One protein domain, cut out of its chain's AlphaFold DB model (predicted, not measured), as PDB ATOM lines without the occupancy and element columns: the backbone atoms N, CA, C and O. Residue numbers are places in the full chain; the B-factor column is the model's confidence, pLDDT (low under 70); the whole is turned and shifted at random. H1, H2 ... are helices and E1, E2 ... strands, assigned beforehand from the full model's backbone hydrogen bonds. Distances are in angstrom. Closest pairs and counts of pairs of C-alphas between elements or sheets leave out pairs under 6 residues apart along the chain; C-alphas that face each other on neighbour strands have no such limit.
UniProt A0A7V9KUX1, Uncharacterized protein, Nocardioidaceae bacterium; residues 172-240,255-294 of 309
ATOM      1  N   ILE A 172     -31.619 204.835   9.166       80.94
ATOM      2  CA  ILE A 172     -32.095 203.724   8.343       80.94
ATOM      3  C   ILE A 172     -33.212 202.927   9.024       80.94
ATOM      4  O   ILE A 172     -34.033 202.293   8.349       80.94
ATOM      5  N   SER A 173     -33.268 202.973  10.356       81.81
ATOM      6  CA  SER A 173     -34.370 202.383  11.108       81.81
ATOM      7  C   SER A 173     -35.615 203.273  11.111       81.81
ATOM      8  O   SER A 173     -36.718 202.754  11.248       81.81
ATOM      9  N   MET A 174     -35.448 204.582  10.888       81.69
ATOM     10  CA  MET A 174     -36.538 205.563  10.811       81.69
ATOM     11  C   MET A 174     -37.068 205.794   9.392       81.69
ATOM     12  O   MET A 174     -38.257 206.038   9.212       81.69
ATOM     13  N   ASP A 175     -36.194 205.752   8.386       82.56
ATOM     14  CA  ASP A 175     -36.520 206.113   7.008       82.56
ATOM     15  C   ASP A 175     -36.024 205.029   6.036       82.56
ATOM     16  O   ASP A 175     -34.823 204.946   5.745       82.56
ATOM     17  N   PRO A 176     -36.933 204.202   5.485       80.56
ATOM     18  CA  PRO A 176     -36.579 203.182   4.507       80.56
ATOM     19  C   PRO A 176     -35.877 203.736   3.265       80.56
ATOM     20  O   PRO A 176     -35.092 203.013   2.660       80.56
ATOM     21  N   ALA A 177     -36.096 205.003   2.892       83.38
ATOM     22  CA  ALA A 177     -35.427 205.622   1.746       83.38
ATOM     23  C   ALA A 177     -33.937 205.907   2.005       83.38
ATOM     24  O   ALA A 177     -33.178 206.126   1.062       83.38
ATOM     25  N   ARG A 178     -33.496 205.880   3.271       82.00
ATOM     26  CA  ARG A 178     -32.074 205.958   3.644       82.00
ATOM     27  C   ARG A 178     -31.375 204.604   3.604       82.00
ATOM     28  O   ARG A 178     -30.147 204.564   3.707       82.00
ATOM     29  N   ARG A 179     -32.125 203.505   3.437       82.19
ATOM     30  CA  ARG A 179     -31.541 202.189   3.154       82.19
ATOM     31  C   ARG A 179     -30.811 202.296   1.828       82.19
ATOM     32  O   ARG A 179     -31.393 202.790   0.861       82.19
ATOM     33  N   PRO A 180     -29.546 201.883   1.749       69.81
ATOM     34  CA  PRO A 180     -28.825 202.226   0.547       69.81
ATOM     35  C   PRO A 180     -29.266 201.357  -0.634       69.81
ATOM     36  O   PRO A 180     -29.531 200.166  -0.447       69.81
ATOM     37  N   PRO A 181     -29.356 201.950  -1.834       71.75
ATOM     38  CA  PRO A 181     -30.023 201.326  -2.972       71.75
ATOM     39  C   PRO A 181     -29.214 200.175  -3.578       71.75
ATOM     40  O   PRO A 181     -29.805 199.220  -4.077       71.75
ATOM     41  N   ASP A 182     -27.882 200.253  -3.498       74.31
ATOM     42  CA  ASP A 182     -26.968 199.273  -4.076       74.31
ATOM     43  C   ASP A 182     -26.206 198.501  -2.982       74.31
ATOM     44  O   ASP A 182     -25.700 199.100  -2.019       74.31
ATOM     45  N   PRO A 183     -26.075 197.168  -3.117       70.88
ATOM     46  CA  PRO A 183     -25.191 196.384  -2.267       70.88
ATOM     47  C   PRO A 183     -23.722 196.759  -2.496       70.88
ATOM     48  O   PRO A 183     -23.279 196.874  -3.637       70.88
ATOM     49  N   VAL A 184     -22.931 196.875  -1.427       73.56
ATOM     50  CA  VAL A 184     -21.465 196.900  -1.542       73.56
ATOM     51  C   VAL A 184     -20.939 195.488  -1.478       73.56
ATOM     52  O   VAL A 184     -21.321 194.675  -0.633       73.56
ATOM     53  N   ASP A 185     -19.988 195.243  -2.362       83.50
ATOM     54  CA  ASP A 185     -19.211 194.026  -2.387       83.50
ATOM     55  C   ASP A 185     -18.212 194.000  -1.218       83.50
ATOM     56  O   ASP A 185     -17.081 194.488  -1.302       83.50
ATOM     57  N   VAL A 186     -18.635 193.413  -0.095       87.88
ATOM     58  CA  VAL A 186     -17.772 193.220   1.082       87.88
ATOM     59  C   VAL A 186     -16.578 192.304   0.804       87.88
ATOM     60  O   VAL A 186     -15.635 192.308   1.595       87.88
ATOM     61  N   ALA A 187     -16.559 191.568  -0.316       89.56
ATOM     62  CA  ALA A 187     -15.412 190.753  -0.707       89.56
ATOM     63  C   ALA A 187     -14.200 191.603  -1.120       89.56
ATOM     64  O   ALA A 187     -13.069 191.118  -1.080       89.56
ATOM     65  N   GLN A 188     -14.411 192.876  -1.469       89.38
ATOM     66  CA  GLN A 188     -13.334 193.807  -1.826       89.38
ATOM     67  C   GLN A 188     -12.683 194.470  -0.608       89.38
ATOM     68  O   GLN A 188     -11.645 195.129  -0.732       89.38
ATOM     69  N   LEU A 189     -13.265 194.313   0.584       89.50
ATOM     70  CA  LEU A 189     -12.706 194.874   1.807       89.50
ATOM     71  C   LEU A 189     -11.447 194.098   2.209       89.50
ATOM     72  O   LEU A 189     -11.456 192.878   2.354       89.50
ATOM     73  N   SER A 190     -10.351 194.822   2.439       90.88
ATOM     74  CA  SER A 190      -9.075 194.249   2.874       90.88
ATOM     75  C   SER A 190      -8.593 194.885   4.172       90.88
ATOM     76  O   SER A 190      -8.761 196.082   4.409       90.88
ATOM     77  N   GLY A 191      -7.994 194.061   5.034       93.94
ATOM     78  CA  GLY A 191      -7.514 194.485   6.347       93.94
ATOM     79  C   GLY A 191      -8.634 195.016   7.243       93.94
ATOM     80  O   GLY A 191      -8.534 196.113   7.783       93.94
ATOM     81  N   VAL A 192      -9.722 194.252   7.356       94.88
ATOM     82  CA  VAL A 192     -10.808 194.507   8.309       94.88
ATOM     83  C   VAL A 192     -10.257 194.405   9.731       94.88
ATOM     84  O   VAL A 192      -9.651 193.399  10.094       94.88
ATOM     85  N   THR A 193     -10.465 195.454  10.518       95.50
ATOM     86  CA  THR A 193      -9.964 195.591  11.894       95.50
ATOM     87  C   THR A 193     -11.085 195.560  12.919       95.50
ATOM     88  O   THR A 193     -10.891 195.003  13.997       95.50
ATOM     89  N   THR A 194     -12.259 196.098  12.584       95.75
ATOM     90  CA  THR A 194     -13.456 196.017  13.424       95.75
ATOM     91  C   THR A 194     -14.700 195.773  12.580       95.75
ATOM     92  O   THR A 194     -14.788 196.209  11.428       95.75
ATOM     93  N   VAL A 195     -15.657 195.059  13.166       96.25
ATOM     94  CA  VAL A 195     -17.019 194.904  12.650       96.25
ATOM     95  C   VAL A 195     -17.965 195.088  13.822       96.25
ATOM     96  O   VAL A 195     -17.946 194.283  14.751       96.25
ATOM     97  N   SER A 196     -18.805 196.112  13.763       96.31
ATOM     98  CA  SER A 196     -19.943 196.252  14.666       96.31
ATOM     99  C   SER A 196     -21.205 195.812  13.943       96.31
ATOM    100  O   SER A 196     -21.415 196.230  12.809       96.31
ATOM    101  N   ALA A 197     -22.051 195.005  14.572       94.56
ATOM    102  CA  ALA A 197     -23.400 194.732  14.091       94.56
ATOM    103  C   ALA A 197     -24.397 195.361  15.064       94.56
ATOM    104  O   ALA A 197     -24.439 194.971  16.225       94.56
ATOM    105  N   CYS A 198     -25.161 196.340  14.589       94.75
ATOM    106  CA  CYS A 198     -26.115 197.131  15.358       94.75
ATOM    107  C   CYS A 198     -27.532 196.733  14.947       94.75
ATOM    108  O   CYS A 198     -27.936 197.006  13.819       94.75
ATOM    109  N   GLN A 199     -28.285 196.073  15.817       92.38
ATOM    110  CA  GLN A 199     -29.668 195.709  15.533       92.38
ATOM    111  C   GLN A 199     -30.604 196.828  15.985       92.38
ATOM    112  O   GLN A 199     -30.536 197.241  17.137       92.38
ATOM    113  N   TYR A 200     -31.512 197.263  15.118       90.31
ATOM    114  CA  TYR A 200     -32.520 198.283  15.399       90.31
ATOM    115  C   TYR A 200     -33.923 197.734  15.193       90.31
ATOM    116  O   TYR A 200     -34.157 196.958  14.267       90.31
ATOM    117  N   GLU A 201     -34.861 198.169  16.025       86.38
ATOM    118  CA  GLU A 201     -36.293 198.063  15.747       86.38
ATOM    119  C   GLU A 201     -36.631 199.061  14.635       86.38
ATOM    120  O   GLU A 201     -36.184 200.201  14.691       86.38
ATOM    121  N   LEU A 202     -37.349 198.644  13.592       83.50
ATOM    122  CA  LEU A 202     -37.670 199.518  12.459       83.50
ATOM    123  C   LEU A 202     -39.007 200.234  12.673       83.50
ATOM    124  O   LEU A 202     -39.904 199.708  13.340       83.50
ATOM    125  N   ALA A 203     -39.155 201.415  12.069       73.19
ATOM    126  CA  ALA A 203     -40.346 202.254  12.177       73.19
ATOM    127  C   ALA A 203     -41.640 201.590  11.696       73.19
ATOM    128  O   ALA A 203     -42.723 201.947  12.149       73.19
ATOM    129  N   GLU A 204     -41.541 200.586  10.826       68.12
ATOM    130  CA  GLU A 204     -42.691 199.808  10.369       68.12
ATOM    131  C   GLU A 204     -43.243 198.853  11.445       68.12
ATOM    132  O   GLU A 204     -44.297 198.243  11.252       68.12
ATOM    133  N   SER A 205     -42.560 198.705  12.584       62.97
ATOM    134  CA  SER A 205     -43.102 197.990  13.737       62.97
ATOM    135  C   SER A 205     -44.230 198.799  14.387       62.97
ATOM    136  O   SER A 205     -44.127 200.006  14.606       62.97
ATOM    137  N   ARG A 206     -45.327 198.125  14.748       62.81
ATOM    138  CA  ARG A 206     -46.507 198.760  15.367       62.81
ATOM    139  C   ARG A 206     -46.148 199.589  16.607       62.81
ATOM    140  O   ARG A 206     -46.743 200.632  16.840       62.81
ATOM    141  N   ARG A 207     -45.148 199.134  17.371       62.12
ATOM    142  CA  ARG A 207     -44.642 199.822  18.566       62.12
ATOM    143  C   ARG A 207     -43.927 201.123  18.237       62.12
ATOM    144  O   ARG A 207     -44.156 202.117  18.918       62.12
ATOM    145  N   VAL A 208     -43.086 201.135  17.203       58.66
ATOM    146  CA  VAL A 208     -42.395 202.363  16.805       58.66
ATOM    147  C   VAL A 208     -43.374 203.367  16.209       58.66
ATOM    148  O   VAL A 208     -43.210 204.549  16.451       58.66
ATOM    149  N   VAL A 209     -44.441 202.941  15.528       59.22
ATOM    150  CA  VAL A 209     -45.496 203.875  15.084       59.22
ATOM    151  C   VAL A 209     -46.139 204.611  16.267       59.22
ATOM    152  O   VAL A 209     -46.430 205.801  16.170       59.22
ATOM    153  N   GLU A 210     -46.337 203.928  17.394       62.09
ATOM    154  CA  GLU A 210     -46.946 204.513  18.596       62.09
ATOM    155  C   GLU A 210     -45.972 205.401  19.387       62.09
ATOM    156  O   GLU A 210     -46.389 206.409  19.955       62.09
ATOM    157  N   GLN A 211     -44.684 205.042  19.424       64.81
ATOM    158  CA  GLN A 211     -43.654 205.749  20.204       64.81
ATOM    159  C   GLN A 211     -42.805 206.724  19.371       64.81
ATOM    160  O   GLN A 211     -42.055 207.511  19.929       64.81
ATOM    161  N   ASN A 212     -42.934 206.681  18.046       60.25
ATOM    162  CA  ASN A 212     -42.175 207.426  17.041       60.25
ATOM    163  C   ASN A 212     -40.636 207.338  17.164       60.25
ATOM    164  O   ASN A 212     -39.927 208.252  16.743       60.25
ATOM    165  N   GLU A 213     -40.104 206.249  17.724       71.94
ATOM    166  CA  GLU A 213     -38.670 206.099  17.996       71.94
ATOM    167  C   GLU A 213     -38.167 204.689  17.658       71.94
ATOM    168  O   GLU A 213     -38.358 203.735  18.412       71.94
ATOM    169  N   ALA A 214     -37.511 204.542  16.506       75.00
ATOM    170  CA  ALA A 214     -36.744 203.345  16.184       75.00
ATOM    171  C   ALA A 214     -35.507 203.288  17.080       75.00
ATOM    172  O   ALA A 214     -34.737 204.247  17.116       75.00
ATOM    173  N   ALA A 215     -35.300 202.170  17.772       88.75
ATOM    174  CA  ALA A 215     -34.303 202.090  18.831       88.75
ATOM    175  C   ALA A 215     -33.356 200.898  18.667       88.75
ATOM    176  O   ALA A 215     -33.726 199.845  18.139       88.75
ATOM    177  N   LEU A 216     -32.128 201.062  19.159       92.88
ATOM    178  CA  LEU A 216     -31.123 200.011  19.257       92.88
ATOM    179  C   LEU A 216     -31.665 198.845  20.097       92.88
ATOM    180  O   LEU A 216     -31.966 198.988  21.273       92.88
ATOM    181  N   VAL A 217     -31.782 197.660  19.517       92.12
ATOM    182  CA  VAL A 217     -32.214 196.440  20.217       92.12
ATOM    183  C   VAL A 217     -31.020 195.702  20.811       92.12
ATOM    184  O   VAL A 217     -31.161 195.042  21.838       92.12
ATOM    185  N   GLY A 218     -29.849 195.819  20.194       93.12
ATOM    186  CA  GLY A 218     -28.617 195.203  20.665       93.12
ATOM    187  C   GLY A 218     -27.468 195.448  19.704       93.12
ATOM    188  O   GLY A 218     -27.670 195.875  18.567       93.12
ATOM    189  N   SER A 219     -26.254 195.158  20.155       95.44
ATOM    190  CA  SER A 219     -25.077 195.242  19.306       95.44
ATOM    191  C   SER A 219     -24.043 194.177  19.646       95.44
ATOM    192  O   SER A 219     -24.045 193.589  20.729       95.44
ATOM    193  N   VAL A 220     -23.137 193.939  18.706       95.00
ATOM    194  CA  VAL A 220     -21.899 193.199  18.948       95.00
ATOM    195  C   VAL A 220     -20.753 193.901  18.236       95.00
ATOM    196  O   VAL A 220     -20.908 194.348  17.101       95.00
ATOM    197  N   LEU A 221     -19.598 193.974  18.895       95.50
ATOM    198  CA  LEU A 221     -18.341 194.430  18.313       95.50
ATOM    199  C   LEU A 221     -17.377 193.250  18.225       95.50
ATOM    200  O   LEU A 221     -17.061 192.606  19.224       95.50
ATOM    201  N   LEU A 222     -16.882 193.007  17.020       96.00
ATOM    202  CA  LEU A 222     -15.790 192.091  16.738       96.00
ATOM    203  C   LEU A 222     -14.557 192.905  16.368       96.00
ATOM    204  O   LEU A 222     -14.652 193.921  15.673       96.00
ATOM    205  N   THR A 223     -13.384 192.437  16.786       95.81
ATOM    206  CA  THR A 223     -12.105 193.092  16.493       95.81
ATOM    207  C   THR A 223     -11.095 192.098  15.922       95.81
ATOM    208  O   THR A 223     -11.244 190.881  16.050       95.81
ATOM    209  N   GLY A 224     -10.080 192.611  15.227       95.81
ATOM    210  CA  GLY A 224      -8.939 191.842  14.736       95.81
ATOM    211  C   GLY A 224      -9.323 190.621  13.893       95.81
ATOM    212  O   GLY A 224     -10.033 190.724  12.890       95.81
ATOM    213  N   ALA A 225      -8.818 189.451  14.292       96.75
ATOM    214  CA  ALA A 225      -9.012 188.204  13.555       96.75
ATOM    215  C   ALA A 225     -10.487 187.768  13.488       96.75
ATOM    216  O   ALA A 225     -10.909 187.255  12.447       96.75
ATOM    217  N   ASP A 226     -11.267 188.019  14.543       96.38
ATOM    218  CA  ASP A 226     -12.690 187.665  14.605       96.38
ATOM    219  C   ASP A 226     -13.522 188.548  13.675       96.38
ATOM    220  O   ASP A 226     -14.375 188.045  12.943       96.38
ATOM    221  N   ALA A 227     -13.213 189.847  13.617       95.88
ATOM    222  CA  ALA A 227     -13.817 190.774  12.660       95.88
ATOM    223  C   ALA A 227     -13.567 190.320  11.212       95.88
ATOM    224  O   ALA A 227     -14.494 190.207  10.406       95.88
ATOM    225  N   ALA A 228     -12.316 189.979  10.888       95.19
ATOM    226  CA  ALA A 228     -11.962 189.474   9.566       95.19
ATOM    227  C   ALA A 228     -12.634 188.122   9.258       95.19
ATOM    228  O   ALA A 228     -13.054 187.880   8.125       95.19
ATOM    229  N   ALA A 229     -12.747 187.230  10.248       95.94
ATOM    230  CA  ALA A 229     -13.438 185.952  10.100       95.94
ATOM    231  C   ALA A 229     -14.940 186.131   9.854       95.94
ATOM    232  O   ALA A 229     -15.491 185.441   8.996       95.94
ATOM    233  N   ALA A 230     -15.584 187.071  10.547       94.06
ATOM    234  CA  ALA A 230     -16.987 187.398  10.337       94.06
ATOM    235  C   ALA A 230     -17.245 187.873   8.903       94.06
ATOM    236  O   ALA A 230     -18.114 187.317   8.236       94.06
ATOM    237  N   ILE A 231     -16.434 188.798   8.374       93.88
ATOM    238  CA  ILE A 231     -16.581 189.248   6.979       93.88
ATOM    239  C   ILE A 231     -16.364 188.106   5.986       93.88
ATOM    240  O   ILE A 231     -17.150 187.968   5.055       93.88
ATOM    241  N   ARG A 232     -15.379 187.223   6.200       94.25
ATOM    242  CA  ARG A 232     -15.210 186.040   5.334       94.25
ATOM    243  C   ARG A 232     -16.445 185.139   5.322       94.25
ATOM    244  O   ARG A 232     -16.783 184.606   4.272       94.25
ATOM    245  N   ARG A 233     -17.127 184.978   6.462       93.31
ATOM    246  CA  ARG A 233     -18.385 184.214   6.533       93.31
ATOM    247  C   ARG A 233     -19.517 184.911   5.785       93.31
ATOM    248  O   ARG A 233     -20.266 184.227   5.105       93.31
ATOM    249  N   VAL A 234     -19.610 186.241   5.868       89.81
ATOM    250  CA  VAL A 234     -20.582 187.025   5.085       89.81
ATOM    251  C   VAL A 234     -20.311 186.876   3.585       89.81
ATOM    252  O   VAL A 234     -21.234 186.606   2.831       89.81
ATOM    253  N   VAL A 235     -19.048 186.963   3.155       91.50
ATOM    254  CA  VAL A 235     -18.642 186.773   1.747       91.50
ATOM    255  C   VAL A 235     -18.939 185.356   1.251       91.50
ATOM    256  O   VAL A 235     -19.360 185.172   0.115       91.50
ATOM    257  N   ALA A 236     -18.712 184.346   2.093       90.88
ATOM    258  CA  ALA A 236     -18.975 182.950   1.756       90.88
ATOM    259  C   ALA A 236     -20.466 182.578   1.829       90.88
ATOM    260  O   ALA A 236     -20.845 181.493   1.381       90.88
ATOM    261  N   ALA A 237     -21.308 183.436   2.413       86.00
ATOM    262  CA  ALA A 237     -22.732 183.182   2.496       86.00
ATOM    263  C   ALA A 237     -23.336 183.191   1.079       86.00
ATOM    264  O   ALA A 237     -23.045 184.092   0.290       86.00
ATOM    265  N   PRO A 238     -24.187 182.212   0.725       82.69
ATOM    266  CA  PRO A 238     -24.852 182.213  -0.569       82.69
ATOM    267  C   PRO A 238     -25.632 183.509  -0.779       82.69
ATOM    268  O   PRO A 238     -26.461 183.876   0.056       82.69
ATOM    269  N   VAL A 239     -25.426 184.161  -1.927       76.62
ATOM    270  CA  VAL A 239     -26.256 185.298  -2.326       76.62
ATOM    271  C   VAL A 239     -27.681 184.790  -2.509       76.62
ATOM    272  O   VAL A 239     -27.987 184.039  -3.436       76.62
ATOM    273  N   ARG A 240     -28.570 185.194  -1.611       63.59
ATOM    274  CA  ARG A 240     -30.009 185.029  -1.773       63.59
ATOM    275  C   ARG A 240     -30.615 186.416  -1.803       63.59
ATOM    276  O   ARG A 240     -30.265 187.246  -0.975       63.59
ATOM    277  N   ASN A 255     -42.490 192.968  15.339       60.53
ATOM    278  CA  ASN A 255     -41.153 193.494  15.618       60.53
ATOM    279  C   ASN A 255     -40.270 193.335  14.377       60.53
ATOM    280  O   ASN A 255     -39.422 192.444  14.292       60.53
ATOM    281  N   THR A 256     -40.475 194.202  13.388       73.94
ATOM    282  CA  THR A 256     -39.549 194.313  12.261       73.94
ATOM    283  C   THR A 256     -38.231 194.893  12.779       73.94
ATOM    284  O   THR A 256     -38.230 195.945  13.412       73.94
ATOM    285  N   SER A 257     -37.110 194.205  12.543       80.56
ATOM    286  CA  SER A 257     -35.774 194.687  12.918       80.56
ATOM    287  C   SER A 257     -34.838 194.725  11.710       80.56
ATOM    288  O   SER A 257     -35.058 194.033  10.719       80.56
ATOM    289  N   GLY A 258     -33.804 195.559  11.767       84.12
ATOM    290  CA  GLY A 258     -32.733 195.617  10.772       84.12
ATOM    291  C   GLY A 258     -31.373 195.648  11.454       84.12
ATOM    292  O   GLY A 258     -31.266 196.096  12.591       84.12
ATOM    293  N   VAL A 259     -30.332 195.161  10.782       89.00
ATOM    294  CA  VAL A 259     -28.966 195.111  11.314       89.00
ATOM    295  C   VAL A 259     -28.055 196.028  10.503       89.00
ATOM    296  O   VAL A 259     -27.793 195.794   9.335       89.00
ATOM    297  N   VAL A 260     -27.482 197.054  11.109       89.62
ATOM    298  CA  VAL A 260     -26.445 197.879  10.479       89.62
ATOM    299  C   VAL A 260     -25.077 197.278  10.792       89.62
ATOM    300  O   VAL A 260     -24.710 197.170  11.958       89.62
ATOM    301  N   LEU A 261     -24.303 196.886   9.775       92.31
ATOM    302  CA  LEU A 261     -22.894 196.523   9.949       92.31
ATOM    303  C   LEU A 261     -21.997 197.753   9.762       92.31
ATOM    304  O   LEU A 261     -22.017 198.414   8.732       92.31
ATOM    305  N   ARG A 262     -21.140 198.055  10.729       91.94
ATOM    306  CA  ARG A 262     -20.141 199.128  10.627       91.94
ATOM    307  C   ARG A 262     -18.770 198.478  10.543       91.94
ATOM    308  O   ARG A 262     -18.382 197.769  11.466       91.94
ATOM    309  N   ILE A 263     -18.054 198.677   9.436       92.56
ATOM    310  CA  ILE A 263     -16.812 197.952   9.146       92.56
ATOM    311  C   ILE A 263     -15.653 198.947   9.047       92.56
ATOM    312  O   ILE A 263     -15.625 199.812   8.166       92.56
ATOM    313  N   ALA A 264     -14.656 198.814   9.925       92.06
ATOM    314  CA  ALA A 264     -13.407 199.559   9.801       92.06
ATOM    315  C   ALA A 264     -12.332 198.686   9.152       92.06
ATOM    316  O   ALA A 264     -12.022 197.595   9.639       92.06
ATOM    317  N   ALA A 265     -11.720 199.182   8.080       89.50
ATOM    318  CA  ALA A 265     -10.649 198.504   7.367       89.50
ATOM    319  C   ALA A 265      -9.441 199.433   7.147       89.50
ATOM    320  O   ALA A 265      -9.585 200.648   7.041       89.50
ATOM    321  N   THR A 266      -8.233 198.869   7.042       81.06
ATOM    322  CA  THR A 266      -6.953 199.620   6.961       81.06
ATOM    323  C   THR A 266      -6.868 200.655   5.832       81.06
ATOM    324  O   THR A 266      -5.991 201.513   5.865       81.06
ATOM    325  N   ARG A 267      -7.732 200.578   4.811       65.62
ATOM    326  CA  ARG A 267      -7.758 201.520   3.674       65.62
ATOM    327  C   ARG A 267      -9.098 202.232   3.461       65.62
ATOM    328  O   ARG A 267      -9.199 203.014   2.522       65.62
ATOM    329  N   ALA A 268     -10.102 201.994   4.307       61.19
ATOM    330  CA  ALA A 268     -11.394 202.683   4.265       61.19
ATOM    331  C   ALA A 268     -12.216 202.385   5.531       61.19
ATOM    332  O   ALA A 268     -12.238 201.252   6.011       61.19
ATOM    333  N   SER A 269     -12.950 203.377   6.036       56.62
ATOM    334  CA  SER A 269     -14.087 203.142   6.935       56.62
ATOM    335  C   SER A 269     -15.368 203.167   6.106       56.62
ATOM    336  O   SER A 269     -15.677 204.204   5.512       56.62
ATOM    337  N   THR A 270     -16.118 202.068   6.085       60.09
ATOM    338  CA  THR A 270     -17.388 201.972   5.352       60.09
ATOM    339  C   THR A 270     -18.455 201.435   6.296       60.09
ATOM    340  O   THR A 270     -18.193 200.543   7.100       60.09
ATOM    341  N   TRP A 271     -19.669 201.972   6.228       52.97
ATOM    342  CA  TRP A 271     -20.814 201.412   6.939       52.97
ATOM    343  C   TRP A 271     -21.781 200.775   5.944       52.97
ATOM    344  O   TRP A 271     -21.820 201.107   4.760       52.97
ATOM    345  N   SER A 272     -22.525 199.806   6.440       56.25
ATOM    346  CA  SER A 272     -23.316 198.839   5.697       56.25
ATOM    347  C   SER A 272     -24.596 198.609   6.464       56.25
ATOM    348  O   SER A 272     -24.586 198.570   7.684       56.25
ATOM    349  N   THR A 273     -25.704 198.390   5.788       54.00
ATOM    350  CA  THR A 273     -26.976 198.107   6.441       54.00
ATOM    351  C   THR A 273     -27.579 196.854   5.890       54.00
ATOM    352  O   THR A 273     -28.097 196.846   4.785       54.00
ATOM    353  N   CYS A 274     -27.497 195.804   6.688       50.81
ATOM    354  CA  CYS A 274     -28.078 194.504   6.457       50.81
ATOM    355  C   CYS A 274     -29.484 194.418   7.065       50.81
ATOM    356  O   CYS A 274     -29.653 194.143   8.248       50.81
ATOM    357  N   THR A 275     -30.533 194.623   6.276       48.41
ATOM    358  CA  THR A 275     -31.891 194.447   6.810       48.41
ATOM    359  C   THR A 275     -32.204 192.952   6.899       48.41
ATOM    360  O   THR A 275     -32.028 192.215   5.928       48.41
ATOM    361  N   THR A 276     -32.645 192.493   8.071       44.59
ATOM    362  CA  THR A 276     -33.114 191.121   8.299       44.59
ATOM    363  C   THR A 276     -34.576 191.169   8.714       44.59
ATOM    364  O   THR A 276     -34.891 191.311   9.893       44.59
ATOM    365  N   THR A 277     -35.486 191.040   7.757       46.06
ATOM    366  CA  THR A 277     -36.894 190.780   8.064       46.06
ATOM    367  C   THR A 277     -37.046 189.325   8.517       46.06
ATOM    368  O   THR A 277     -36.458 188.416   7.926       46.06
ATOM    369  N   ALA A 278     -37.796 189.087   9.598       41.88
ATOM    370  CA  ALA A 278     -38.119 187.727  10.024       41.88
ATOM    371  C   ALA A 278     -38.839 186.990   8.872       41.88
ATOM    372  O   ALA A 278     -39.706 187.587   8.227       41.88
ATOM    373  N   PRO A 279     -38.471 185.733   8.557       35.19
ATOM    374  CA  PRO A 279     -39.065 185.017   7.436       35.19
ATOM    375  C   PRO A 279     -40.547 184.720   7.696       35.19
ATOM    376  O   PRO A 279     -40.929 184.308   8.789       35.19
ATOM    377  N   CYS A 280     -41.374 184.870   6.658       36.56
ATOM    378  CA  CYS A 280     -42.715 184.290   6.625       36.56
ATOM    379  C   CYS A 280     -42.605 182.762   6.810       36.56
ATOM    380  O   CYS A 280     -41.705 182.133   6.250       36.56
ATOM    381  N   ALA A 281     -43.517 182.176   7.587       35.91
ATOM    382  CA  ALA A 281     -43.393 180.843   8.188       35.91
ATOM    383  C   ALA A 281     -43.189 179.648   7.225       35.91
ATOM    384  O   ALA A 281     -42.814 178.572   7.680       35.91
ATOM    385  N   ASP A 282     -43.336 179.805   5.907       30.20
ATOM    386  CA  ASP A 282     -43.321 178.659   4.988       30.20
ATOM    387  C   ASP A 282     -41.939 178.212   4.482       30.20
ATOM    388  O   ASP A 282     -41.864 177.230   3.747       30.20
ATOM    389  N   ARG A 283     -40.826 178.857   4.871       33.94
ATOM    390  CA  ARG A 283     -39.457 178.331   4.646       33.94
ATOM    391  C   ARG A 283     -38.435 179.054   5.530       33.94
ATOM    392  O   ARG A 283     -37.995 180.156   5.213       33.94
ATOM    393  N   MET A 284     -38.010 178.405   6.615       30.44
ATOM    394  CA  MET A 284     -36.961 178.902   7.514       30.44
ATOM    395  C   MET A 284     -35.585 178.908   6.827       30.44
ATOM    396  O   MET A 284     -34.845 177.928   6.847       30.44
ATOM    397  N   ALA A 285     -35.230 180.036   6.221       35.44
ATOM    398  CA  ALA A 285     -33.848 180.422   5.980       35.44
ATOM    399  C   ALA A 285     -33.754 181.932   6.200       35.44
ATOM    400  O   ALA A 285     -34.338 182.702   5.439       35.44
ATOM    401  N   SER A 286     -33.050 182.354   7.251       35.22
ATOM    402  CA  SER A 286     -32.787 183.769   7.509       35.22
ATOM    403  C   SER A 286     -32.038 184.371   6.317       35.22
ATOM    404  O   SER A 286     -31.002 183.848   5.904       35.22
ATOM    405  N   THR A 287     -32.568 185.449   5.743       41.78
ATOM    406  CA  THR A 287     -31.938 186.177   4.635       41.78
ATOM    407  C   THR A 287     -31.419 187.519   5.121       41.78
ATOM    408  O   THR A 287     -32.107 188.213   5.866       41.78
ATOM    409  N   MET A 288     -30.219 187.884   4.684       38.12
ATOM    410  CA  MET A 288     -29.555 189.135   5.037       38.12
ATOM    411  C   MET A 288     -29.296 189.918   3.748       38.12
ATOM    412  O   MET A 288     -28.595 189.419   2.872       38.12
ATOM    413  N   GLU A 289     -29.864 191.120   3.617       38.31
ATOM    414  CA  GLU A 289     -29.590 192.012   2.481       38.31
ATOM    415  C   GLU A 289     -28.909 193.286   2.947       38.31
ATOM    416  O   GLU A 289     -29.501 194.064   3.691       38.31
ATOM    417  N   CYS A 290     -27.676 193.493   2.487       38.75
ATOM    418  CA  CYS A 290     -26.825 194.600   2.896       38.75
ATOM    419  C   CYS A 290     -26.773 195.699   1.822       38.75
ATOM    420  O   CYS A 290     -26.230 195.458   0.749       38.75
ATOM    421  N   GLY A 291     -27.295 196.896   2.109       33.88
ATOM    422  CA  GLY A 291     -27.120 198.128   1.321       33.88
ATOM    423  C   GLY A 291     -26.176 199.102   2.036       33.88
ATOM    424  O   GLY A 291     -26.157 199.138   3.261       33.88
ATOM    425  N   PHE A 292     -25.351 199.882   1.331       44.56
ATOM    426  CA  PHE A 292     -24.305 200.722   1.941       44.56
ATOM    427  C   PHE A 292     -24.291 202.181   1.455       44.56
ATOM    428  O   PHE A 292     -24.496 202.452   0.275       44.56
ATOM    429  N   GLY A 293     -23.986 203.119   2.359       36.16
ATOM    430  CA  GLY A 293     -23.763 204.529   2.036       36.16
ATOM    431  C   GLY A 293     -22.339 204.983   2.363       36.16
ATOM    432  O   GLY A 293     -21.679 204.462   3.262       36.16
ATOM    433  N   HIS A 294     -21.843 205.984   1.634       35.78
ATOM    434  CA  HIS A 294     -20.553 206.611   1.915       35.78
ATOM    435  C   HIS A 294     -20.743 207.848   2.795       35.78
ATOM    436  O   HIS A 294     -21.350 208.830   2.374       35.78
TER     437      HIS A 294
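This is residues 172 to 240 and 255 to 294 of the 309 residues of an uncharacterized protein of Nocardioidaceae bacterium (UniProt A0A7V9KUX1). One twisted sheet of five antiparallel strands makes the body, with helix H2 standing up from one face near one end of E1 and the short helix H1 beyond the other end of E1. A long loop, residues 277 to 288, joins E4 to E5. The printed part has 109 residues, in the order E1 H1 E2 H2 E3 E4 E5; the sheet runs E2 - E1 - E3 - E4 - E5, and the class is mixed, helices and strands. It is compact, with a radius of gyration of the C-alphas of 14.4 A and spans of 42 by 31 by 24 A.

Find C-alpha 192 at (-10.808, 194.507, 8.309); from there E1, residues 192 to 201, runs 26.8 A. Its neighbours in the sheet are E2, residues 216 to 223, 20.4 A, and E3, residues 257 to 265, 26.0 A. E4 is residues 268 to 276, 24.9 A; E5, residues 289 to 293, 13.8 A, ends at C-alpha 293, (-23.763, 204.529, 2.036). H1 is residues 206 to 211, 9.0 A, and H2 residues 224 to 236, 18.7 A.

Look for N 197 and O 220, 2.9 A, between E1 and E2; N 198 and O 260, 2.8 A, between E1 and E3. The meander E3 E4 E5, each strand the antiparallel neighbour of the one before, has N 261 and O 272 at 2.7 A and N 273 and O 291 at 2.7 A; E3 and E4 form a hairpin, as do E4 and E5. H2 is on the sheet in two layers, a helix on one face, at a height of 8.8 A over the sheet; its line rises 54 degrees and it stands up from the sheet. Its closest C-alphas to E1 are Gly 224 and Thr 193, 4.8 A. H1 is not on the sheet and is apart from H2. In H1 and H2 every O i to N i+4 pair is within hydrogen-bond range.

The farthest C-alphas, Gly 191 and Glu 210, are 42.5 A apart. Residues 241 to 254 are not printed, a gap of 22.3 A between C-alphas 240 and 255. E4 to E5 is a long link. Mean pLDDT of the printed part is 73.9; residues 204 to 212 and 267 to 294 are among those under 70.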